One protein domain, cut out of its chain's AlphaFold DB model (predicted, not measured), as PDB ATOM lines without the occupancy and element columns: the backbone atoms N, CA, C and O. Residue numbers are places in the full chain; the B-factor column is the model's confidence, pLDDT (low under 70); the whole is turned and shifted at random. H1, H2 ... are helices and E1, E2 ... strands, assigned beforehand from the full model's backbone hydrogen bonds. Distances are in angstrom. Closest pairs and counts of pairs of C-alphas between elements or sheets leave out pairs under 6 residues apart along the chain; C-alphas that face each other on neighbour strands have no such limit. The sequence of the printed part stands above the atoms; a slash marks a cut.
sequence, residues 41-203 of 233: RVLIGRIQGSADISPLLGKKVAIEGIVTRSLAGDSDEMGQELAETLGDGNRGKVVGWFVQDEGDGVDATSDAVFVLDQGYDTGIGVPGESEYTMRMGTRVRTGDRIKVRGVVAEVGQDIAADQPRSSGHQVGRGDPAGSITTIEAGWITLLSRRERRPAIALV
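Overview. This is residues 41 to 203 of the 233 residues of an uncharacterized protein of Xanthomonas hortorum pv. carotae str. M081 (UniProt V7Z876). A small closed barrel of five strands, E1, E2, E3, E6 and E5 round the ring, makes the core, with short helix H1 outside it at one end and short H3 outside at the other. H2 sits out beyond H3, off the barrel, H4 follows directly on E5, and residues 165 to 170 stick out. The printed part has 163 residues, in the order H1 E1 H2 E2 E3 E4 H3 E5 H4 E6; the class is mixed, helices and strands, with 72 residues, under half, in named elements. The sheet is mixed, and E4 is paired onto E6 outside the ring. The whole is compact, with a radius of gyration of the C-alphas of 15.3 A and spans of 43 by 33 by 32 A.

Along the chain. H1, residues 44 to 48, begins at C-alpha 44 (106.329, 129.850, 158.894). E1, residues 60 to 70, is 22.4 A long and bends by 89 degrees at residue 67. H2 is residues 77 to 85, 12.1 A, E2 residues 96 to 100, 13.1 A, and E3 residues 112 to 117, 15.8 A. E4 is residues 123 to 125 and H3 residues 136 to 139. E5, residues 145 to 156, is 26.3 A long and bends by 83 degrees at residue 149; H4 is residues 157 to 161. E6, residues 179 to 190, is 27.7 A long, bends by 76 degrees at residue 187 and ends at C-alpha 190 (123.760, 126.024, 160.195).

Arrangement. E1 and E2 are antiparallel, with N 66 and O 100 2.8 A apart, within hydrogen-bond range. E2 and E3 form an antiparallel hairpin, N 97 to O 115 2.9 A. E3 and E6 are parallel, N 116 to O 183 2.8 A. E6 and E5 are antiparallel, N 153 to O 182 2.9 A, and E5 and E1 close the ring antiparallel, N 63 to O 148 2.9 A. E4 is parallel to E6, N 125 to O 188 2.9 A. H1 is on the barrel at a height over the sheet of 7.4 A, only just over E6, on which 3 of its 5 C-alphas fall; their closest C-alphas are those of Gln 48 and Thr 181, 6.6 A. H3 is on the barrel, over none of its strands, at a height of 6.5 A. H2, not on the barrel, is close to but not clearly touching H3, the closest C-alphas being those of Gln 80 and Thr 138, 7.4 A. H4 stands at the sheet's level. In H1, H2 and H4 every O i to N i+4 pair is within hydrogen-bond range; H3 is too short for one.

Size, cuts and confidence. The C-alphas farthest apart, those of Leu 86 and Val 106, are 45.7 A apart. The printed part has no cut. The links H1 to E1, E2 to E3 and H4 to E6 are long. Mean pLDDT of the printed part is 72.3; 76 residues are under 70, among them 124 to 138, 160 to 177 and 192 to 203.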
ATOM      1  N   ARG A  41     110.466 127.891 168.493       88.50
ATOM      2  CA  ARG A  41     110.261 127.873 167.040       88.50
ATOM      3  C   ARG A  41     108.857 128.350 166.686       88.50
ATOM      4  O   ARG A  41     107.848 127.810 167.136       88.50
ATOM      5  N   VAL A  42     108.805 129.319 165.784       90.12
ATOM      6  CA  VAL A  42     107.587 129.772 165.117       90.12
ATOM      7  C   VAL A  42     107.474 129.035 163.781       90.12
ATOM      8  O   VAL A  42     108.450 128.945 163.041       90.12
ATOM      9  N   LEU A  43     106.296 128.482 163.487       87.50
ATOM     10  CA  LEU A  43     105.995 127.915 162.167       87.50
ATOM     11  C   LEU A  43     105.856 129.035 161.140       87.50
ATOM     12  O   LEU A  43     105.308 130.094 161.462       87.50
ATOM     13  N   ILE A  44     106.310 128.803 159.914       87.94
ATOM     14  CA  ILE A  44     106.329 129.850 158.894       87.94
ATOM     15  C   ILE A  44     104.906 130.275 158.505       87.94
ATOM     16  O   ILE A  44     104.660 131.478 158.399       87.94
ATOM     17  N   GLY A  45     103.929 129.365 158.470       85.00
ATOM     18  CA  GLY A  45     102.524 129.729 158.262       85.00
ATOM     19  C   GLY A  45     101.970 130.704 159.313       85.00
ATOM     20  O   GLY A  45     101.098 131.521 159.016       85.00
ATOM     21  N   ARG A  46     102.515 130.726 160.542       87.88
ATOM     22  CA  ARG A  46     102.158 131.744 161.557       87.88
ATOM     23  C   ARG A  46     102.820 133.095 161.309       87.88
ATOM     24  O   ARG A  46     102.304 134.105 161.781       87.88
ATOM     25  N   ILE A  47     103.962 133.110 160.626       89.31
ATOM     26  CA  ILE A  47     104.650 134.336 160.220       89.31
ATOM     27  C   ILE A  47     103.904 134.971 159.061       89.31
ATOM     28  O   ILE A  47     103.638 136.161 159.117       89.31
ATOM     29  N   GLN A  48     103.519 134.202 158.051       86.69
ATOM     30  CA  GLN A  48     102.757 134.729 156.919       86.69
ATOM     31  C   GLN A  48     101.324 135.089 157.336       86.69
ATOM     32  O   GLN A  48     100.828 136.166 157.020       86.69
ATOM     33  N   GLY A  49     100.681 134.240 158.143       83.31
ATOM     34  CA  GLY A  49      99.281 134.414 158.518       83.31
ATOM     35  C   GLY A  49      98.334 134.243 157.324       83.31
ATOM     36  O   GLY A  49      98.715 133.779 156.255       83.31
ATOM     37  N   SER A  50      97.060 134.591 157.514       75.12
ATOM     38  CA  SER A  50      96.028 134.498 156.467       75.12
ATOM     39  C   SER A  50      95.754 135.820 155.736       75.12
ATOM     40  O   SER A  50      95.011 135.818 154.750       75.12
ATOM     41  N   ALA A  51      96.328 136.923 156.223       70.19
ATOM     42  CA  ALA A  51      96.095 138.292 155.766       70.19
ATOM     43  C   ALA A  51      97.179 138.776 154.785       70.19
ATOM     44  O   ALA A  51      98.137 138.056 154.514       70.19
ATOM     45  N   ASP A  52      97.016 140.000 154.275       74.62
ATOM     46  CA  ASP A  52      97.968 140.643 153.354       74.62
ATOM     47  C   ASP A  52      99.262 141.089 154.054       74.62
ATOM     48  O   ASP A  52     100.300 141.227 153.420       74.62
ATOM     49  N   ILE A  53      99.200 141.297 155.373       84.00
ATOM     50  CA  ILE A  53     100.335 141.682 156.213       84.00
ATOM     51  C   ILE A  53     100.540 140.609 157.273       84.00
ATOM     52  O   ILE A  53      99.577 140.151 157.902       84.00
ATOM     53  N   SER A  54     101.806 140.280 157.534       89.31
ATOM     54  CA  SER A  54     102.170 139.376 158.617       89.31
ATOM     55  C   SER A  54     101.560 139.797 159.969       89.31
ATOM     56  O   SER A  54     101.780 140.926 160.428       89.31
ATOM     57  N   PRO A  55     100.903 138.884 160.715       91.38
ATOM     58  CA  PRO A  55     100.466 139.154 162.088       91.38
ATOM     59  C   PRO A  55     101.641 139.347 163.063       91.38
ATOM     60  O   PRO A  55     101.444 139.790 164.197       91.38
ATOM     61  N   LEU A  56     102.859 138.997 162.642       94.12
ATOM     62  CA  LEU A  56     104.082 139.084 163.430       94.12
ATOM     63  C   LEU A  56     105.005 140.219 162.971       94.12
ATOM     64  O   LEU A  56     106.157 140.251 163.399       94.12
ATOM     65  N   LEU A  57     104.516 141.169 162.168       95.00
ATOM     66  CA  LEU A  57     105.304 142.307 161.695       95.00
ATOM     67  C   LEU A  57     106.032 143.035 162.845       95.00
ATOM     68  O   LEU A  57     105.444 143.393 163.872       95.00
ATOM     69  N   GLY A  58     107.344 143.223 162.684       95.81
ATOM     70  CA  GLY A  58     108.235 143.851 163.660       95.81
ATOM     71  C   GLY A  58     108.559 142.993 164.888       95.81
ATOM     72  O   GLY A  58     109.240 143.462 165.805       95.81
ATOM     73  N   LYS A  59     108.080 141.745 164.965       97.19
ATOM     74  CA  LYS A  59     108.385 140.829 166.074       97.19
ATOM     75  C   LYS A  59     109.659 140.044 165.796       97.19
ATOM     76  O   LYS A  59     109.942 139.658 164.665       97.19
ATOM     77  N   LYS A  60     110.404 139.770 166.870       96.25
ATOM     78  CA  LYS A  60     111.525 138.832 166.835       96.25
ATOM     79  C   LYS A  60     110.989 137.409 166.792       96.25
ATOM     80  O   LYS A  60     110.181 137.040 167.642       96.25
ATOM     81  N   VAL A  61     111.463 136.624 165.835       95.31
ATOM     82  CA  VAL A  61     111.058 135.229 165.637       95.31
ATOM     83  C   VAL A  61     112.280 134.332 165.515       95.31
ATOM     84  O   VAL A  61     113.358 134.776 165.110       95.31
ATOM     85  N   ALA A  62     112.103 133.064 165.876       94.44
ATOM     86  CA  ALA A  62     113.040 132.003 165.563       94.44
ATOM     87  C   ALA A  62     112.325 130.977 164.684       94.44
ATOM     88  O   ALA A  62     111.277 130.469 165.073       94.44
ATOM     89  N   ILE A  63     112.888 130.670 163.521       92.38
ATOM     90  CA  ILE A  63     112.399 129.601 162.651       92.38
ATOM     91  C   ILE A  63     113.474 128.550 162.458       92.38
ATOM     92  O   ILE A  63     114.665 128.801 162.649       92.38
ATOM     93  N   GLU A  64     113.041 127.379 162.034       90.62
ATOM     94  CA  GLU A  64     113.921 126.321 161.582       90.62
ATOM     95  C   GLU A  64     113.341 125.738 160.305       90.62
ATOM     96  O   GLU A  64     112.139 125.474 160.237       90.62
ATOM     97  N   GLY A  65     114.192 125.541 159.308       88.81
ATOM     98  CA  GLY A  65     113.765 125.004 158.031       88.81
ATOM     99  C   GLY A  65     114.927 124.575 157.157       88.81
ATOM    100  O   GLY A  65     116.097 124.648 157.539       88.81
ATOM    101  N   ILE A  66     114.575 124.088 155.979       87.75
ATOM    102  CA  ILE A  66     115.489 123.695 154.921       87.75
ATOM    103  C   ILE A  66     115.539 124.839 153.918       87.75
ATOM    104  O   ILE A  66     114.513 125.363 153.490       87.75
ATOM    105  N   VAL A  67     116.746 125.210 153.522       88.12
ATOM    106  CA  VAL A  67     116.951 126.171 152.447       88.12
ATOM    107  C   VAL A  67     116.561 125.506 151.140       88.12
ATOM    108  O   VAL A  67     117.207 124.561 150.696       88.12
ATOM    109  N   THR A  68     115.497 125.981 150.515       84.56
ATOM    110  CA  THR A  68     115.050 125.481 149.210       84.56
ATOM    111  C   THR A  68     115.742 126.204 148.070       84.56
ATOM    112  O   THR A  68     115.840 125.659 146.972       84.56
ATOM    113  N   ARG A  69     116.234 127.421 148.328       81.25
ATOM    114  CA  ARG A  69     116.971 128.214 147.350       81.25
ATOM    115  C   ARG A  69     117.856 129.262 148.014       81.25
ATOM    116  O   ARG A  69     117.379 130.023 148.853       81.25
ATOM    117  N   SER A  70     119.106 129.357 147.568       82.31
ATOM    118  CA  SER A  70     120.019 130.459 147.898       82.31
ATOM    119  C   SER A  70     120.065 131.493 146.770       82.31
ATOM    120  O   SER A  70     120.273 131.141 145.606       82.31
ATOM    121  N   LEU A  71     119.887 132.779 147.092       75.44
ATOM    122  CA  LEU A  71     120.064 133.877 146.131       75.44
ATOM    123  C   LEU A  71     121.533 134.250 145.923       75.44
ATOM    124  O   LEU A  71     121.864 134.884 144.926       75.44
ATOM    125  N   ALA A  72     122.426 133.821 146.818       68.75
ATOM    126  CA  ALA A  72     123.865 134.001 146.643       68.75
ATOM    127  C   ALA A  72     124.433 133.166 145.473       68.75
ATOM    128  O   ALA A  72     125.587 133.366 145.096       68.75
ATOM    129  N   GLY A  73     123.619 132.268 144.901       63.31
ATOM    130  CA  GLY A  73     124.011 131.270 143.914       63.31
ATOM    131  C   GLY A  73     124.515 129.993 144.587       63.31
ATOM    132  O   GLY A  73     125.340 130.048 145.490       63.31
ATOM    133  N   ASP A  74     124.030 128.833 144.137       65.94
ATOM    134  CA  ASP A  74     124.567 127.527 144.569       65.94
ATOM    135  C   ASP A  74     125.830 127.123 143.778       65.94
ATOM    136  O   ASP A  74     126.492 126.135 144.104       65.94
ATOM    137  N   SER A  75     126.149 127.863 142.711       56.44
ATOM    138  CA  SER A  75     127.217 127.567 141.754       56.44
ATOM    139  C   SER A  75     128.482 128.393 142.015       56.44
ATOM    140  O   SER A  75     128.445 129.619 141.961       56.44
ATOM    141  N   ASP A  76     129.587 127.666 142.210       54.97
ATOM    142  CA  ASP A  76     130.985 128.077 142.398       54.97
ATOM    143  C   ASP A  76     131.353 128.816 143.696       54.97
ATOM    144  O   ASP A  76     131.594 130.022 143.727       54.97
ATOM    145  N   GLU A  77     131.585 128.007 144.739       62.12
ATOM    146  CA  GLU A  77     132.328 128.356 145.965       62.12
ATOM    147  C   GLU A  77     133.625 129.120 145.646       62.12
ATOM    148  O   GLU A  77     133.923 130.127 146.278       62.12
ATOM    149  N   MET A  78     134.331 128.715 144.584       64.75
ATOM    150  CA  MET A  78     135.563 129.368 144.134       64.75
ATOM    151  C   MET A  78     135.318 130.738 143.484       64.75
ATOM    152  O   MET A  78     136.110 131.655 143.678       64.75
ATOM    153  N   GLY A  79     134.233 130.904 142.723       68.69
ATOM    154  CA  GLY A  79     133.887 132.189 142.106       68.69
ATOM    155  C   GLY A  79     133.462 133.219 143.150       68.69
ATOM    156  O   GLY A  79     133.809 134.395 143.053       68.69
ATOM    157  N   GLN A  80     132.771 132.754 144.185       66.19
ATOM    158  CA  GLN A  80     132.336 133.573 145.303       66.19
ATOM    159  C   GLN A  80     133.492 133.957 146.233       66.19
ATOM    160  O   GLN A  80     133.652 135.138 146.536       66.19
ATOM    161  N   GLU A  81     134.349 133.002 146.602       67.12
ATOM    162  CA  GLU A  81     135.563 133.261 147.387       67.12
ATOM    163  C   GLU A  81     136.511 134.221 146.650       67.12
ATOM    164  O   GLU A  81     137.065 135.149 147.245       67.12
ATOM    165  N   LEU A  82     136.649 134.063 145.328       71.00
ATOM    166  CA  LEU A  82     137.443 134.967 144.501       71.00
ATOM    167  C   LEU A  82     136.828 136.373 144.446       71.00
ATOM    168  O   LEU A  82     137.555 137.354 144.591       71.00
ATOM    169  N   ALA A  83     135.505 136.495 144.292       69.50
ATOM    170  CA  ALA A  83     134.816 137.787 144.309       69.50
ATOM    171  C   ALA A  83     134.965 138.506 145.663       69.50
ATOM    172  O   ALA A  83     135.203 139.715 145.704       69.50
ATOM    173  N   GLU A  84     134.876 137.772 146.775       68.69
ATOM    174  CA  GLU A  84     135.125 138.303 148.118       68.69
ATOM    175  C   GLU A  84     136.577 138.759 148.293       68.69
ATOM    176  O   GLU A  84     136.817 139.874 148.762       68.69
ATOM    177  N   THR A  85     137.538 137.946 147.847       69.50
ATOM    178  CA  THR A  85     138.977 138.251 147.920       69.50
ATOM    179  C   THR A  85     139.344 139.491 147.102       69.50
ATOM    180  O   THR A  85     140.181 140.288 147.522       69.50
ATOM    181  N   LEU A  86     138.693 139.692 145.953       74.44
ATOM    182  CA  LEU A  86     138.888 140.866 145.096       74.44
ATOM    183  C   LEU A  86     138.199 142.133 145.632       74.44
ATOM    184  O   LEU A  86     138.366 143.209 145.064       74.44
ATOM    185  N   GLY A  87     137.446 142.040 146.733       65.69
ATOM    186  CA  GLY A  87     136.733 143.174 147.324       65.69
ATOM    187  C   GLY A  87     135.454 143.576 146.581       65.69
ATOM    188  O   GLY A  87     134.772 144.501 147.025       65.69
ATOM    189  N   ASP A  88     135.095 142.858 145.516       64.94
ATOM    190  CA  ASP A  88     133.820 142.984 144.797       64.94
ATOM    191  C   ASP A  88     132.686 142.195 145.473       64.94
ATOM    192  O   ASP A  88     131.527 142.268 145.058       64.94
ATOM    193  N   GLY A  89     132.999 141.441 146.532       59.22
ATOM    194  CA  GLY A  89     132.069 140.550 147.218       59.22
ATOM    195  C   GLY A  89     130.768 141.241 147.617       59.22
ATOM    196  O   GLY A  89     130.770 142.070 148.523       59.22
ATOM    197  N   ASN A  90     129.665 140.892 146.946       57.59
ATOM    198  CA  ASN A  90     128.270 141.294 147.195       57.59
ATOM    199  C   ASN A  90     128.050 142.703 147.793       57.59
ATOM    200  O   ASN A  90     127.115 142.920 148.563       57.59
ATOM    201  N   ARG A  91     128.885 143.696 147.463       59.38
ATOM    202  CA  ARG A  91     128.703 145.067 147.953       59.38
ATOM    203  C   ARG A  91     127.494 145.657 147.236       59.38
ATOM    204  O   ARG A  91     127.551 145.924 146.042       59.38
ATOM    205  N   GLY A  92     126.392 145.803 147.969       59.31
ATOM    206  CA  GLY A  92     125.126 146.313 147.443       59.31
ATOM    207  C   GLY A  92     124.238 145.266 146.767       59.31
ATOM    208  O   GLY A  92     123.210 145.640 146.213       59.31
ATOM    209  N   LYS A  93     124.595 143.974 146.813       66.44
ATOM    210  CA  LYS A  93     123.690 142.900 146.387       66.44
ATOM    211  C   LYS A  93     122.954 142.346 147.594       66.44
ATOM    212  O   LYS A  93     123.577 141.990 148.591       66.44
ATOM    213  N   VAL A  94     121.639 142.263 147.466       69.12
ATOM    214  CA  VAL A  94     120.773 141.598 148.432       69.12
ATOM    215  C   VAL A  94     121.107 140.109 148.429       69.12
ATOM    216  O   VAL A  94     121.029 139.454 147.390       69.12
ATOM    217  N   VAL A  95     121.513 139.586 149.584       80.00
ATOM    218  CA  VAL A  95     121.697 138.150 149.804       80.00
ATOM    219  C   VAL A  95     120.494 137.651 150.594       80.00
ATOM    220  O   VAL A  95     119.996 138.328 151.487       80.00
ATOM    221  N   GLY A  96     119.979 136.482 150.240       86.94
ATOM    222  CA  GLY A  96     118.841 135.913 150.940       86.94
ATOM    223  C   GLY A  96     118.561 134.483 150.526       86.94
ATOM    224  O   GLY A  96     119.165 133.953 149.589       86.94
ATOM    225  N   TRP A  97     117.631 133.859 151.233       89.00
ATOM    226  CA  TRP A  97     117.305 132.447 151.084       89.00
ATOM    227  C   TRP A  97     115.808 132.237 151.173       89.00
ATOM    228  O   TRP A  97     115.129 132.885 151.963       89.00
ATOM    229  N   PHE A  98     115.299 131.279 150.413       88.44
ATOM    230  CA  PHE A  98     113.982 130.723 150.679       88.44
ATOM    231  C   PHE A  98     114.145 129.567 151.651       88.44
ATOM    232  O   PHE A  98     114.897 128.626 151.388       88.44
ATOM    233  N   VAL A  99     113.466 129.667 152.787       89.94
ATOM    234  CA  VAL A  99     113.505 128.667 153.850       89.94
ATOM    235  C   VAL A  99     112.119 128.079 153.981       89.94
ATOM    236  O   VAL A  99     111.178 128.815 154.250       89.94
ATOM    237  N   GLN A 100     112.012 126.770 153.790       88.00
ATOM    238  CA  GLN A 100     110.785 126.009 153.976       88.00
ATOM    239  C   GLN A 100     110.894 125.235 155.282       88.00
ATOM    240  O   GLN A 100     111.895 124.556 155.522       88.00
ATOM    241  N   ASP A 101     109.897 125.343 156.149       86.19
ATOM    242  CA  ASP A 101     109.857 124.528 157.356       86.19
ATOM    243  C   ASP A 101     109.298 123.122 157.057       86.19
ATOM    244  O   ASP A 101     109.080 122.739 155.909       86.19
ATOM    245  N   GLU A 102     109.151 122.289 158.086       73.81
ATOM    246  CA  GLU A 102     108.640 120.919 157.915       73.81
ATOM    247  C   GLU A 102     107.152 120.864 157.512       73.81
ATOM    248  O   GLU A 102     106.646 119.772 157.251       73.81
ATOM    249  N   GLY A 103     106.473 122.015 157.435       66.44
ATOM    250  CA  GLY A 103     105.045 122.129 157.194       66.44
ATOM    251  C   GLY A 103     104.199 121.608 158.355       66.44
ATOM    252  O   GLY A 103     104.679 120.988 159.309       66.44
ATOM    253  N   ASP A 104     102.897 121.848 158.260       63.72
ATOM    254  CA  ASP A 104     101.863 121.261 159.117       63.72
ATOM    255  C   ASP A 104     101.197 120.023 158.480       63.72
ATOM    256  O   ASP A 104     100.288 119.433 159.062       63.72
ATOM    257  N   GLY A 105     101.678 119.596 157.307       57.66
ATOM    258  CA  GLY A 105     101.107 118.498 156.525       57.66
ATOM    259  C   GLY A 105     100.035 118.929 155.520       57.66
ATOM    260  O   GLY A 105      99.408 118.059 154.913       57.66
ATOM    261  N   VAL A 106      99.822 120.235 155.320       55.03
ATOM    262  CA  VAL A 106      98.936 120.776 154.284       55.03
ATOM    263  C   VAL A 106      99.761 121.181 153.057       55.03
ATOM    264  O   VAL A 106     100.433 122.207 153.051       55.03
ATOM    265  N   ASP A 107      99.681 120.383 151.984       48.62
ATOM    266  CA  ASP A 107     100.475 120.564 150.749       48.62
ATOM    267  C   ASP A 107     100.349 121.973 150.124       48.62
ATOM    268  O   ASP A 107     101.289 122.468 149.501       48.62
ATOM    269  N   ALA A 108      99.200 122.635 150.311       45.97
ATOM    270  CA  ALA A 108      98.904 123.953 149.741       45.97
ATOM    271  C   ALA A 108      99.544 125.132 150.501       45.97
ATOM    272  O   ALA A 108      99.714 126.205 149.928       45.97
ATOM    273  N   THR A 109      99.928 124.946 151.764       49.31
ATOM    274  CA  THR A 109     100.654 125.928 152.589       49.31
ATOM    275  C   THR A 109     102.077 125.435 152.782       49.31
ATOM    276  O   THR A 109     102.552 125.154 153.877       49.31
ATOM    277  N   SER A 110     102.767 125.251 151.659       52.34
ATOM    278  CA  SER A 110     104.203 125.012 151.676       52.34
ATOM    279  C   SER A 110     104.898 126.335 151.993       52.34
ATOM    280  O   SER A 110     105.257 127.113 151.110       52.34
ATOM    281  N   ASP A 111     104.998 126.573 153.298       70.19
ATOM    282  CA  ASP A 111     105.380 127.795 153.992       70.19
ATOM    283  C   ASP A 111     106.865 128.141 153.785       70.19
ATOM    284  O   ASP A 111     107.695 128.054 154.691       70.19
ATOM    285  N   ALA A 112     107.245 128.498 152.561       81.56
ATOM    286  CA  ALA A 112     108.546 129.099 152.321       81.56
ATOM    287  C   ALA A 112     108.493 130.585 152.693       81.56
ATOM    288  O   ALA A 112     107.675 131.331 152.155       81.56
ATOM    289  N   VAL A 113     109.393 131.036 153.566       88.62
ATOM    290  CA  VAL A 113     109.608 132.466 153.827       88.62
ATOM    291  C   VAL A 113     110.929 132.908 153.234       88.62
ATOM    292  O   VAL A 113     111.919 132.168 153.239       88.62
ATOM    293  N   PHE A 114     110.943 134.133 152.722       90.44
ATOM    294  CA  PHE A 114     112.180 134.764 152.314       90.44
ATOM    295  C   PHE A 114     112.941 135.242 153.552       90.44
ATOM    296  O   PHE A 114     112.412 135.997 154.364       90.44
ATOM    297  N   VAL A 115     114.183 134.808 153.707       91.75
ATOM    298  CA  VAL A 115     115.100 135.246 154.758       91.75
ATOM    299  C   VAL A 115     116.128 136.166 154.126       91.75
ATOM    300  O   VAL A 115     116.845 135.758 153.215       91.75
ATOM    301  N   LEU A 116     116.187 137.398 154.614       90.00
ATOM    302  CA  LEU A 116     117.030 138.462 154.096       90.00
ATOM    303  C   LEU A 116     118.296 138.598 154.950       90.00
ATOM    304  O   LEU A 116     118.210 138.802 156.164       90.00
ATOM    305  N   ASP A 117     119.458 138.506 154.309       87.06
ATOM    306  CA  ASP A 117     120.752 138.841 154.903       87.06
ATOM    307  C   ASP A 117     120.880 140.365 155.027       87.06
ATOM    308  O   ASP A 117     120.756 141.094 154.040       87.06
ATOM    309  N   GLN A 118     121.152 140.846 156.237       80.75
ATOM    310  CA  GLN A 118     121.403 142.261 156.529       80.75
ATOM    311  C   GLN A 118     122.896 142.614 156.377       80.75
ATOM    312  O   GLN A 118     123.335 143.725 156.675       80.75
ATOM    313  N   GLY A 119     123.715 141.676 155.894       75.44
ATOM    314  CA  GLY A 119     125.127 141.887 155.621       75.44
ATOM    315  C   GLY A 119     125.967 141.793 156.891       75.44
ATOM    316  O   GLY A 119     126.174 140.709 157.421       75.44
ATOM    317  N   TYR A 120     126.532 142.913 157.355       64.56
ATOM    318  CA  TYR A 120     127.408 142.902 158.540       64.56
ATOM    319  C   TYR A 120     126.648 142.693 159.854       64.56
ATOM    320  O   TYR A 120     127.262 142.315 160.850       64.56
ATOM    321  N   ASP A 121     125.334 142.907 159.840       67.62
ATOM    322  CA  ASP A 121     124.483 142.775 161.021       67.62
ATOM    323  C   ASP A 121     123.943 141.347 161.209       67.62
ATOM    324  O   ASP A 121     123.382 141.027 162.259       67.62
ATOM    325  N   THR A 122     124.138 140.461 160.224       73.25
ATOM    326  CA  THR A 122     123.736 139.056 160.310       73.25
ATOM    327  C   THR A 122     124.894 138.204 160.827       73.25
ATOM    328  O   THR A 122     125.870 137.939 160.125       73.25
ATOM    329  N   GLY A 123     124.780 137.736 162.069       73.00
ATOM    330  CA  GLY A 123     125.716 136.763 162.630       73.00
ATOM    331  C   GLY A 123     125.453 135.351 162.102       73.00
ATOM    332  O   GLY A 123     124.309 134.978 161.835       73.00
ATOM    333  N   ILE A 124     126.503 134.539 161.946       69.56
ATOM    334  CA  ILE A 124     126.369 133.146 161.502       69.56
ATOM    335  C   ILE A 124     127.136 132.215 162.436       69.56
ATOM    336  O   ILE A 124     128.322 132.407 162.695       69.56
ATOM    337  N   GLY A 125     126.444 131.192 162.940       68.69
ATOM    338  CA  GLY A 125     126.994 130.197 163.856       68.69
ATOM    339  C   GLY A 125     127.048 128.797 163.248       68.69
ATOM    340  O   GLY A 125     126.081 128.333 162.641       68.69
ATOM    341  N   VAL A 126     128.154 128.087 163.478       68.75
ATOM    342  CA  VAL A 126     128.280 126.646 163.217       68.75
ATOM    343  C   VAL A 126     128.450 125.928 164.563       68.75
ATOM    344  O   VAL A 126     129.285 126.345 165.369       68.75
ATOM    345  N   PRO A 127     127.682 124.863 164.858       65.94
ATOM    346  CA  PRO A 127     127.833 124.108 166.095       65.94
ATOM    347  C   PRO A 127     129.261 123.570 166.257       65.94
ATOM    348  O   PRO A 127     129.737 122.811 165.417       65.94
ATOM    349  N   GLY A 128     129.921 123.924 167.362       63.50
ATOM    350  CA  GLY A 128     131.254 123.417 167.711       63.50
ATOM    351  C   GLY A 128     132.438 124.243 167.197       63.50
ATOM    352  O   GLY A 128     133.573 123.913 167.534       63.50
ATOM    353  N   GLU A 129     132.200 125.325 166.454       58.94
ATOM    354  CA  GLU A 129     133.233 126.296 166.079       58.94
ATOM    355  C   GLU A 129     133.047 127.591 166.886       58.94
ATOM    356  O   GLU A 129     131.921 128.015 167.153       58.94
ATOM    357  N   SER A 130     134.149 128.212 167.322       50.66
ATOM    358  CA  SER A 130     134.107 129.552 167.916       50.66
ATOM    359  C   SER A 130     133.575 130.541 166.882       50.66
ATOM    360  O   SER A 130     134.017 130.510 165.739       50.66
ATOM    361  N   GLU A 131     132.647 131.394 167.305       52.25
ATOM    362  CA  GLU A 131     131.995 132.466 166.548       52.25
ATOM    363  C   GLU A 131     132.911 133.102 165.479       52.25
ATOM    364  O   GLU A 131     133.813 133.878 165.792       52.25
ATOM    365  N   TYR A 132     132.709 132.746 164.207       50.94
ATOM    366  CA  TYR A 132     133.417 133.358 163.084       50.94
ATOM    367  C   TYR A 132     132.514 134.416 162.449       50.94
ATOM    368  O   TYR A 132     131.573 134.091 161.735       50.94
ATOM    369  N   THR A 133     132.844 135.692 162.639       50.12
ATOM    370  CA  THR A 133     132.217 136.848 161.968       50.12
ATOM    371  C   THR A 133     132.723 137.057 160.532       50.12
ATOM    372  O   THR A 133     132.806 138.182 160.041       50.12
ATOM    373  N   MET A 134     133.087 135.984 159.822       52.38
ATOM    374  CA  MET A 134     133.278 136.066 158.369       52.38
ATOM    375  C   MET A 134     131.906 136.025 157.694       52.38
ATOM    376  O   MET A 134     131.027 135.316 158.177       52.38
ATOM    377  N   ARG A 135     131.722 136.776 156.593       57.56
ATOM    378  CA  ARG A 135     130.499 136.800 155.762       57.56
ATOM    379  C   ARG A 135     130.167 135.388 155.263       57.56
ATOM    380  O   ARG A 135     130.488 135.007 154.150       57.56
ATOM    381  N   MET A 136     129.528 134.588 156.107       54.78
ATOM    382  CA  MET A 136     129.135 133.215 155.806       54.78
ATOM    383  C   MET A 136     127.772 133.144 155.115       54.78
ATOM    384  O   MET A 136     127.281 132.039 154.899       54.78
ATOM    385  N   GLY A 137     127.148 134.272 154.751       56.06
ATOM    386  CA  GLY A 137     125.906 134.250 153.969       56.06
ATOM    387  C   GLY A 137     126.077 133.441 152.667       56.06
ATOM    388  O   GLY A 137     125.180 132.780 152.159       56.06
ATOM    389  N   THR A 138     127.306 133.350 152.186       62.12
ATOM    390  CA  THR A 138     127.713 132.542 151.036       62.12
ATOM    391  C   THR A 138     127.817 131.037 151.321       62.12
ATOM    392  O   THR A 138     127.839 130.222 150.402       62.12
ATOM    393  N   ARG A 139     127.836 130.613 152.590       73.44
ATOM    394  CA  ARG A 139     127.958 129.197 152.980       73.44
ATOM    395  C   ARG A 139     126.634 128.468 153.116       73.44
ATOM    396  O   ARG A 139     126.646 127.239 153.091       73.44
ATOM    397  N   VAL A 140     125.535 129.191 153.291       83.12
ATOM    398  CA  VAL A 140     124.201 128.601 153.365       83.12
ATOM    399  C   VAL A 140     123.759 128.226 151.949       83.12
ATOM    400  O   VAL A 140     123.582 129.095 151.092       83.12
ATOM    401  N   ARG A 141     123.600 126.924 151.703       83.50
ATOM    402  CA  ARG A 141     123.267 126.355 150.390       83.50
ATOM    403  C   ARG A 141     121.876 125.754 150.373       83.50
ATOM    404  O   ARG A 141     121.339 125.363 151.408       83.50
ATOM    405  N   THR A 142     121.338 125.576 149.172       84.44
ATOM    406  CA  THR A 142     120.154 124.737 148.982       84.44
ATOM    407  C   THR A 142     120.360 123.340 149.591       84.44
ATOM    408  O   THR A 142     121.395 122.694 149.403       84.44
ATOM    409  N   GLY A 143     119.370 122.881 150.356       83.56
ATOM    410  CA  GLY A 143     119.377 121.636 151.124       83.56
ATOM    411  C   GLY A 143     119.977 121.746 152.529       83.56
ATOM    412  O   GLY A 143     119.875 120.788 153.298       83.56
ATOM    413  N   ASP A 144     120.591 122.877 152.899       85.88
ATOM    414  CA  ASP A 144     121.039 123.084 154.275       85.88
ATOM    415  C   ASP A 144     119.845 123.256 155.209       85.88
ATOM    416  O   ASP A 144     118.898 123.989 154.924       85.88
ATOM    417  N   ARG A 145     119.915 122.587 156.359       86.81
ATOM    418  CA  ARG A 145     118.989 122.820 157.460       86.81
ATOM    419  C   ARG A 145     119.551 123.948 158.311       86.81
ATOM    420  O   ARG A 145     120.687 123.863 158.778       86.81
ATOM    421  N   ILE A 146     118.769 124.998 158.512       89.94
ATOM    422  CA  ILE A 146     119.202 126.181 159.250       89.94
ATOM    423  C   ILE A 146     118.178 126.575 160.306       89.94
ATOM    424  O   ILE A 146     116.975 126.359 160.153       89.94
ATOM    425  N   LYS A 147     118.673 127.202 161.371       91.75
ATOM    426  CA  LYS A 147     117.865 127.932 162.341       91.75
ATOM    427  C   LYS A 147     118.107 129.421 162.151       91.75
ATOM    428  O   LYS A 147     119.248 129.866 162.216       91.75
ATOM    429  N   VAL A 148     117.049 130.189 161.947       92.50
ATOM    430  CA  VAL A 148     117.125 131.635 161.718       92.50
ATOM    431  C   VAL A 148     116.501 132.347 162.903       92.50
ATOM    432  O   VAL A 148     115.414 131.986 163.343       92.50
ATOM    433  N   ARG A 149     117.179 133.369 163.423       94.06
ATOM    434  CA  ARG A 149     116.619 134.336 164.370       94.06
ATOM    435  C   ARG A 149     116.674 135.714 163.739       94.06
ATOM    436  O   ARG A 149     117.728 136.151 163.284       94.06
ATOM    437  N   GLY A 150     115.548 136.405 163.730       94.88
ATOM    438  CA  GLY A 150     115.439 137.675 163.029       94.88
ATOM    439  C   GLY A 150     114.195 138.448 163.408       94.88
ATOM    440  O   GLY A 150     113.501 138.088 164.363       94.88
ATOM    441  N   VAL A 151     113.936 139.516 162.665       96.19
ATOM    442  CA  VAL A 151     112.732 140.339 162.791       96.19
ATOM    443  C   VAL A 151     111.882 140.142 161.547       96.19
ATOM    444  O   VAL A 151     112.401 140.148 160.436       96.19
ATOM    445  N   VAL A 152     110.578 139.942 161.727       95.25
ATOM    446  CA  VAL A 152     109.653 139.872 160.591       95.25
ATOM    447  C   VAL A 152     109.459 141.271 160.015       95.25
ATOM    448  O   VAL A 152     109.128 142.199 160.759       95.25
ATOM    449  N   ALA A 153     109.630 141.410 158.707       94.25
ATOM    450  CA  ALA A 153     109.498 142.665 157.981       94.25
ATOM    451  C   ALA A 153     108.681 142.469 156.697       94.25
ATOM    452  O   ALA A 153     108.553 141.355 156.198       94.25
ATOM    453  N   GLU A 154     108.156 143.566 156.161       91.31
ATOM    454  CA  GLU A 154     107.616 143.623 154.802       91.31
ATOM    455  C   GLU A 154     108.633 144.362 153.936       91.31
ATOM    456  O   GLU A 154     109.023 145.486 154.260       91.31
ATOM    457  N   VAL A 155     109.080 143.736 152.853       87.88
ATOM    458  CA  VAL A 155     110.036 144.335 151.912       87.88
ATOM    459  C   VAL A 155     109.423 144.437 150.531       87.88
ATOM    460  O   VAL A 155     108.542 143.655 150.183       87.88
ATOM    461  N   GLY A 156     109.890 145.401 149.738       84.00
ATOM    462  CA  GLY A 156     109.478 145.530 148.345       84.00
ATOM    463  C   GLY A 156     109.721 144.232 147.575       84.00
ATOM    464  O   GLY A 156     110.729 143.550 147.755       84.00
ATOM    465  N   GLN A 157     108.774 143.855 146.728       78.81
ATOM    466  CA  GLN A 157     108.866 142.649 145.923       78.81
ATOM    467  C   GLN A 157     110.021 142.757 144.927       78.81
ATOM    468  O   GLN A 157     110.601 141.736 144.596       78.81
ATOM    469  N   ASP A 158     110.397 143.962 144.491       73.25
ATOM    470  CA  ASP A 158     111.569 144.259 143.657       73.25
ATOM    471  C   ASP A 158     112.882 143.754 144.276       73.25
ATOM    472  O   ASP A 158     113.693 143.144 143.579       73.25
ATOM    473  N   ILE A 159     113.023 143.870 145.599       71.88
ATOM    474  CA  ILE A 159     114.164 143.343 146.367       71.88
ATOM    475  C   ILE A 159     114.301 141.819 146.188       71.88
ATOM    476  O   ILE A 159     115.416 141.294 146.167       71.88
ATOM    477  N   ALA A 160     113.186 141.105 145.994       65.12
ATOM    478  CA  ALA A 160     113.164 139.668 145.711       65.12
ATOM    479  C   ALA A 160     113.014 139.315 144.214       65.12
ATOM    480  O   ALA A 160     113.392 138.216 143.802       65.12
ATOM    481  N   ALA A 161     112.449 140.209 143.397       55.50
ATOM    482  CA  ALA A 161     112.015 139.959 142.022       55.50
ATOM    483  C   ALA A 161     113.065 140.296 140.961       55.50
ATOM    484  O   ALA A 161     113.008 139.696 139.887       55.50
ATOM    485  N   ASP A 162     114.046 141.154 141.258       50.16
ATOM    486  CA  ASP A 162     115.192 141.430 140.371       50.16
ATOM    487  C   ASP A 162     116.157 140.235 140.226       50.16
ATOM    488  O   ASP A 162     117.236 140.337 139.638       50.16
ATOM    489  N   GLN A 163     115.773 139.062 140.733       52.06
ATOM    490  CA  GLN A 163     116.576 137.851 140.704       52.06
ATOM    491  C   GLN A 163     116.014 136.846 139.686       52.06
ATOM    492  O   GLN A 163     114.799 136.633 139.622       52.06
ATOM    493  N   PRO A 164     116.871 136.194 138.872       41.41
ATOM    494  CA  PRO A 164     116.436 135.334 137.776       41.41
ATOM    495  C   PRO A 164     115.484 134.240 138.280       41.41
ATOM    496  O   PRO A 164     115.854 133.377 139.077       41.41
ATOM    497  N   ARG A 165     114.227 134.276 137.830       44.50
ATOM    498  CA  ARG A 165     113.185 133.293 138.167       44.50
ATOM    499  C   ARG A 165     113.545 131.952 137.522       44.50
ATOM    500  O   ARG A 165     113.343 131.797 136.325       44.50
ATOM    501  N   SER A 166     114.093 130.992 138.274       36.00
ATOM    502  CA  SER A 166     114.614 129.749 137.672       36.00
ATOM    503  C   SER A 166     113.734 128.505 137.838       36.00
ATOM    504  O   SER A 166     114.202 127.415 137.530       36.00
ATOM    505  N   SER A 167     112.484 128.612 138.294       37.88
ATOM    506  CA  SER A 167     111.642 127.409 138.450       37.88
ATOM    507  C   SER A 167     110.187 127.546 138.012       37.88
ATOM    508  O   SER A 167     109.441 126.589 138.155       37.88
ATOM    509  N   GLY A 168     109.742 128.686 137.474       33.50
ATOM    510  CA  GLY A 168     108.351 128.831 137.014       33.50
ATOM    511  C   GLY A 168     107.282 128.769 138.119       33.50
ATOM    512  O   GLY A 168     106.103 128.862 137.805       33.50
ATOM    513  N   HIS A 169     107.673 128.668 139.393       36.78
ATOM    514  CA  HIS A 169     106.756 128.663 140.531       36.78
ATOM    515  C   HIS A 169     106.578 130.087 141.071       36.78
ATOM    516  O   HIS A 169     107.555 130.823 141.247       36.78
ATOM    517  N   GLN A 170     105.331 130.481 141.333       42.12
ATOM    518  CA  GLN A 170     105.034 131.715 142.055       42.12
ATOM    519  C   GLN A 170     105.420 131.525 143.524       42.12
ATOM    520  O   GLN A 170     104.861 130.681 144.216       42.12
ATOM    521  N   VAL A 171     106.376 132.319 144.009       45.75
ATOM    522  CA  VAL A 171     106.523 132.532 145.453       45.75
ATOM    523  C   VAL A 171     105.241 133.230 145.907       45.75
ATOM    524  O   VAL A 171     104.893 134.286 145.376       45.75
ATOM    525  N   GLY A 172     104.509 132.572 146.803       41.91
ATOM    526  CA  GLY A 172     103.168 132.965 147.216       41.91
ATOM    527  C   GLY A 172     103.095 134.381 147.789       41.91
ATOM    528  O   GLY A 172     103.977 134.802 148.533       41.91
ATOM    529  N   ARG A 173     102.006 135.068 147.412       48.16
ATOM    530  CA  ARG A 173     101.499 136.358 147.916       48.16
ATOM    531  C   ARG A 173     102.561 137.437 148.132       48.16
ATOM    532  O   ARG A 173     102.910 137.778 149.254       48.16
ATOM    533  N   GLY A 174     102.974 138.065 147.033       43.69
ATOM    534  CA  GLY A 174     103.140 139.513 147.104       43.69
ATOM    535  C   GLY A 174     101.754 140.153 147.206       43.69
ATOM    536  O   GLY A 174     100.850 139.739 146.475       43.69
ATOM    537  N   ASP A 175     101.574 141.120 148.103       50.09
ATOM    538  CA  ASP A 175     100.427 142.036 148.038       50.09
ATOM    539  C   ASP A 175     100.403 142.651 146.616       50.09
ATOM    540  O   ASP A 175     101.477 142.929 146.072       50.09
ATOM    541  N   PRO A 176      99.251 142.879 145.956       53.53
ATOM    542  CA  PRO A 176      99.186 143.775 144.795       53.53
ATOM    543  C   PRO A 176      99.887 145.136 145.006       53.53
ATOM    544  O   PRO A 176     100.268 145.772 144.022       53.53
ATOM    545  N   ALA A 177     100.102 145.569 146.255       53.47
ATOM    546  CA  ALA A 177     100.939 146.711 146.630       53.47
ATOM    547  C   ALA A 177     102.454 146.507 146.407       53.47
ATOM    548  O   ALA A 177     103.221 147.463 146.513       53.47
ATOM    549  N   GLY A 178     102.891 145.290 146.072       74.50
ATOM    550  CA  GLY A 178     104.265 144.965 145.710       74.50
ATOM    551  C   GLY A 178     105.194 144.760 146.902       74.50
ATOM    552  O   GLY A 178     106.364 145.103 146.782       74.50
ATOM    553  N   SER A 179     104.718 144.220 148.030       83.56
ATOM    554  CA  SER A 179     105.565 143.804 149.161       83.56
ATOM    555  C   SER A 179     105.458 142.308 149.453       83.56
ATOM    556  O   SER A 179     104.457 141.680 149.115       83.56
ATOM    557  N   ILE A 180     106.495 141.743 150.074       85.50
ATOM    558  CA  ILE A 180     106.535 140.362 150.567       85.50
ATOM    559  C   ILE A 180     106.947 140.321 152.043       85.50
ATOM    560  O   ILE A 180     107.849 141.051 152.472       85.50
ATOM    561  N   THR A 181     106.367 139.383 152.792       89.50
ATOM    562  CA  THR A 181     106.803 139.089 154.156       89.50
ATOM    563  C   THR A 181     108.163 138.392 154.131       89.50
ATOM    564  O   THR A 181     108.349 137.352 153.490       89.50
ATOM    565  N   THR A 182     109.119 138.938 154.876       91.94
ATOM    566  CA  THR A 182     110.472 138.404 155.031       91.94
ATOM    567  C   THR A 182     110.879 138.328 156.502       91.94
ATOM    568  O   THR A 182     110.222 138.875 157.389       91.94
ATOM    569  N   ILE A 183     111.988 137.643 156.770       94.06
ATOM    570  CA  ILE A 183     112.698 137.700 158.043       94.06
ATOM    571  C   ILE A 183     114.048 138.360 157.795       94.06
ATOM    572  O   ILE A 183     114.905 137.788 157.125       94.06
ATOM    573  N   GLU A 184     114.260 139.529 158.388       93.44
ATOM    574  CA  GLU A 184     115.573 140.162 158.469       93.44
ATOM    575  C   GLU A 184     116.424 139.373 159.462       93.44
ATOM    576  O   GLU A 184     116.204 139.416 160.679       93.44
ATOM    577  N   ALA A 185     117.356 138.578 158.942       91.94
ATOM    578  CA  ALA A 185     118.155 137.688 159.760       91.94
ATOM    579  C   ALA A 185     119.138 138.492 160.619       91.94
ATOM    580  O   ALA A 185     120.044 139.139 160.106       91.94
ATOM    581  N   GLY A 186     119.004 138.399 161.941       89.12
ATOM    582  CA  GLY A 186     120.049 138.841 162.870       89.12
ATOM    583  C   GLY A 186     121.047 137.722 163.173       89.12
ATOM    584  O   GLY A 186     122.205 137.980 163.489       89.12
ATOM    585  N   TRP A 187     120.601 136.466 163.075       89.12
ATOM    586  CA  TRP A 187     121.440 135.298 163.301       89.12
ATOM    587  C   TRP A 187     120.988 134.085 162.487       89.12
ATOM    588  O   TRP A 187     119.803 133.746 162.496       89.12
ATOM    589  N   ILE A 188     121.926 133.374 161.862       89.25
ATOM    590  CA  ILE A 188     121.672 132.095 161.186       89.25
ATOM    591  C   ILE A 188     122.597 131.028 161.763       89.25
ATOM    592  O   ILE A 188     123.815 131.164 161.757       89.25
ATOM    593  N   THR A 189     122.031 129.927 162.241       88.56
ATOM    594  CA  THR A 189     122.796 128.756 162.671       88.56
ATOM    595  C   THR A 189     122.651 127.658 161.630       88.56
ATOM    596  O   THR A 189     121.539 127.178 161.402       88.56
ATOM    597  N   LEU A 190     123.763 127.223 161.033       86.50
ATOM    598  CA  LEU A 190     123.760 126.024 160.195       86.50
ATOM    599  C   LEU A 190     123.656 124.802 161.102       86.50
ATOM    600  O   LEU A 190     124.539 124.551 161.921       86.50
ATOM    601  N   LEU A 191     122.585 124.030 160.958       82.94
ATOM    602  CA  LEU A 191     122.489 122.733 161.617       82.94
ATOM    603  C   LEU A 191     123.385 121.732 160.873       82.94
ATOM    604  O   LEU A 191     123.822 121.979 159.746       82.94
ATOM    605  N   SER A 192     123.773 120.644 161.543       69.38
ATOM    606  CA  SER A 192     124.884 119.806 161.079       69.38
ATOM    607  C   SER A 192     124.681 119.329 159.631       69.38
ATOM    608  O   SER A 192     123.576 118.976 159.230       69.38
ATOM    609  N   ARG A 193     125.754 119.237 158.826       63.12
ATOM    610  CA  ARG A 193     125.658 118.742 157.429       63.12
ATOM    611  C   ARG A 193     125.025 117.347 157.317       63.12
ATOM    612  O   ARG A 193     124.536 116.985 156.253       63.12
ATOM    613  N   ARG A 194     125.046 116.557 158.398       58.44
ATOM    614  CA  ARG A 194     124.407 115.233 158.478       58.44
ATOM    615  C   ARG A 194     122.879 115.312 158.556       58.44
ATOM    616  O   ARG A 194     122.219 114.316 158.295       58.44
ATOM    617  N   GLU A 195     122.335 116.476 158.893       58.03
ATOM    618  CA  GLU A 195     120.901 116.765 158.957       58.03
ATOM    619  C   GLU A 195     120.366 117.410 157.676       58.03
ATOM    620  O   GLU A 195     119.195 117.791 157.637       58.03
ATOM    621  N   ARG A 196     121.188 117.506 156.617       58.69
ATOM    622  CA  ARG A 196     120.710 117.867 155.281       58.69
ATOM    623  C   ARG A 196     119.603 116.903 154.882       58.69
ATOM    624  O   ARG A 196     119.837 115.709 154.690       58.69
ATOM    625  N   ARG A 197     118.397 117.435 154.760       57.12
ATOM    626  CA  ARG A 197     117.292 116.752 154.102       57.12
ATOM    627  C   ARG A 197     117.218 117.290 152.677       57.12
ATOM    628  O   ARG A 197     117.507 118.471 152.473       57.12
ATOM    629  N   PRO A 198     116.872 116.452 151.685       53.59
ATOM    630  CA  PRO A 198     116.528 116.987 150.380       53.59
ATOM    631  C   PRO A 198     115.441 118.046 150.580       53.59
ATOM    632  O   PRO A 198     114.562 117.864 151.429       53.59
ATOM    633  N   ALA A 199     115.531 119.151 149.835       55.38
ATOM    634  CA  ALA A 199     114.423 120.092 149.760       55.38
ATOM    635  C   ALA A 199     113.153 119.287 149.475       55.38
ATOM    636  O   ALA A 199     113.194 118.343 148.674       55.38
ATOM    637  N   ILE A 200     112.065 119.606 150.177       55.25
ATOM    638  CA  ILE A 200     110.781 118.970 149.913       55.25
ATOM    639  C   ILE A 200     110.456 119.339 148.471       55.25
ATOM    640  O   ILE A 200     110.156 120.491 148.166       55.25
ATOM    641  N   ALA A 201     110.612 118.370 147.568       49.19
ATOM    642  CA  ALA A 201     110.133 118.522 146.215       49.19
ATOM    643  C   ALA A 201     108.621 118.636 146.353       49.19
ATOM    644  O   ALA A 201     107.953 117.656 146.690       49.19
ATOM    645  N   LEU A 202     108.109 119.853 146.174       46.19
ATOM    646  CA  LEU A 202     106.700 120.061 145.904       46.19
ATOM    647  C   LEU A 202     106.354 119.088 144.784       46.19
ATOM    648  O   LEU A 202     106.984 119.116 143.725       46.19
ATOM    649  N   VAL A 203     105.446 118.155 145.068       46.22
ATOM    650  CA  VAL A 203     104.906 117.262 144.044       46.22
ATOM    651  C   VAL A 203     104.433 118.176 142.928       46.22
ATOM    652  O   VAL A 203     103.642 119.072 143.228       46.22
TER     653      VAL A 203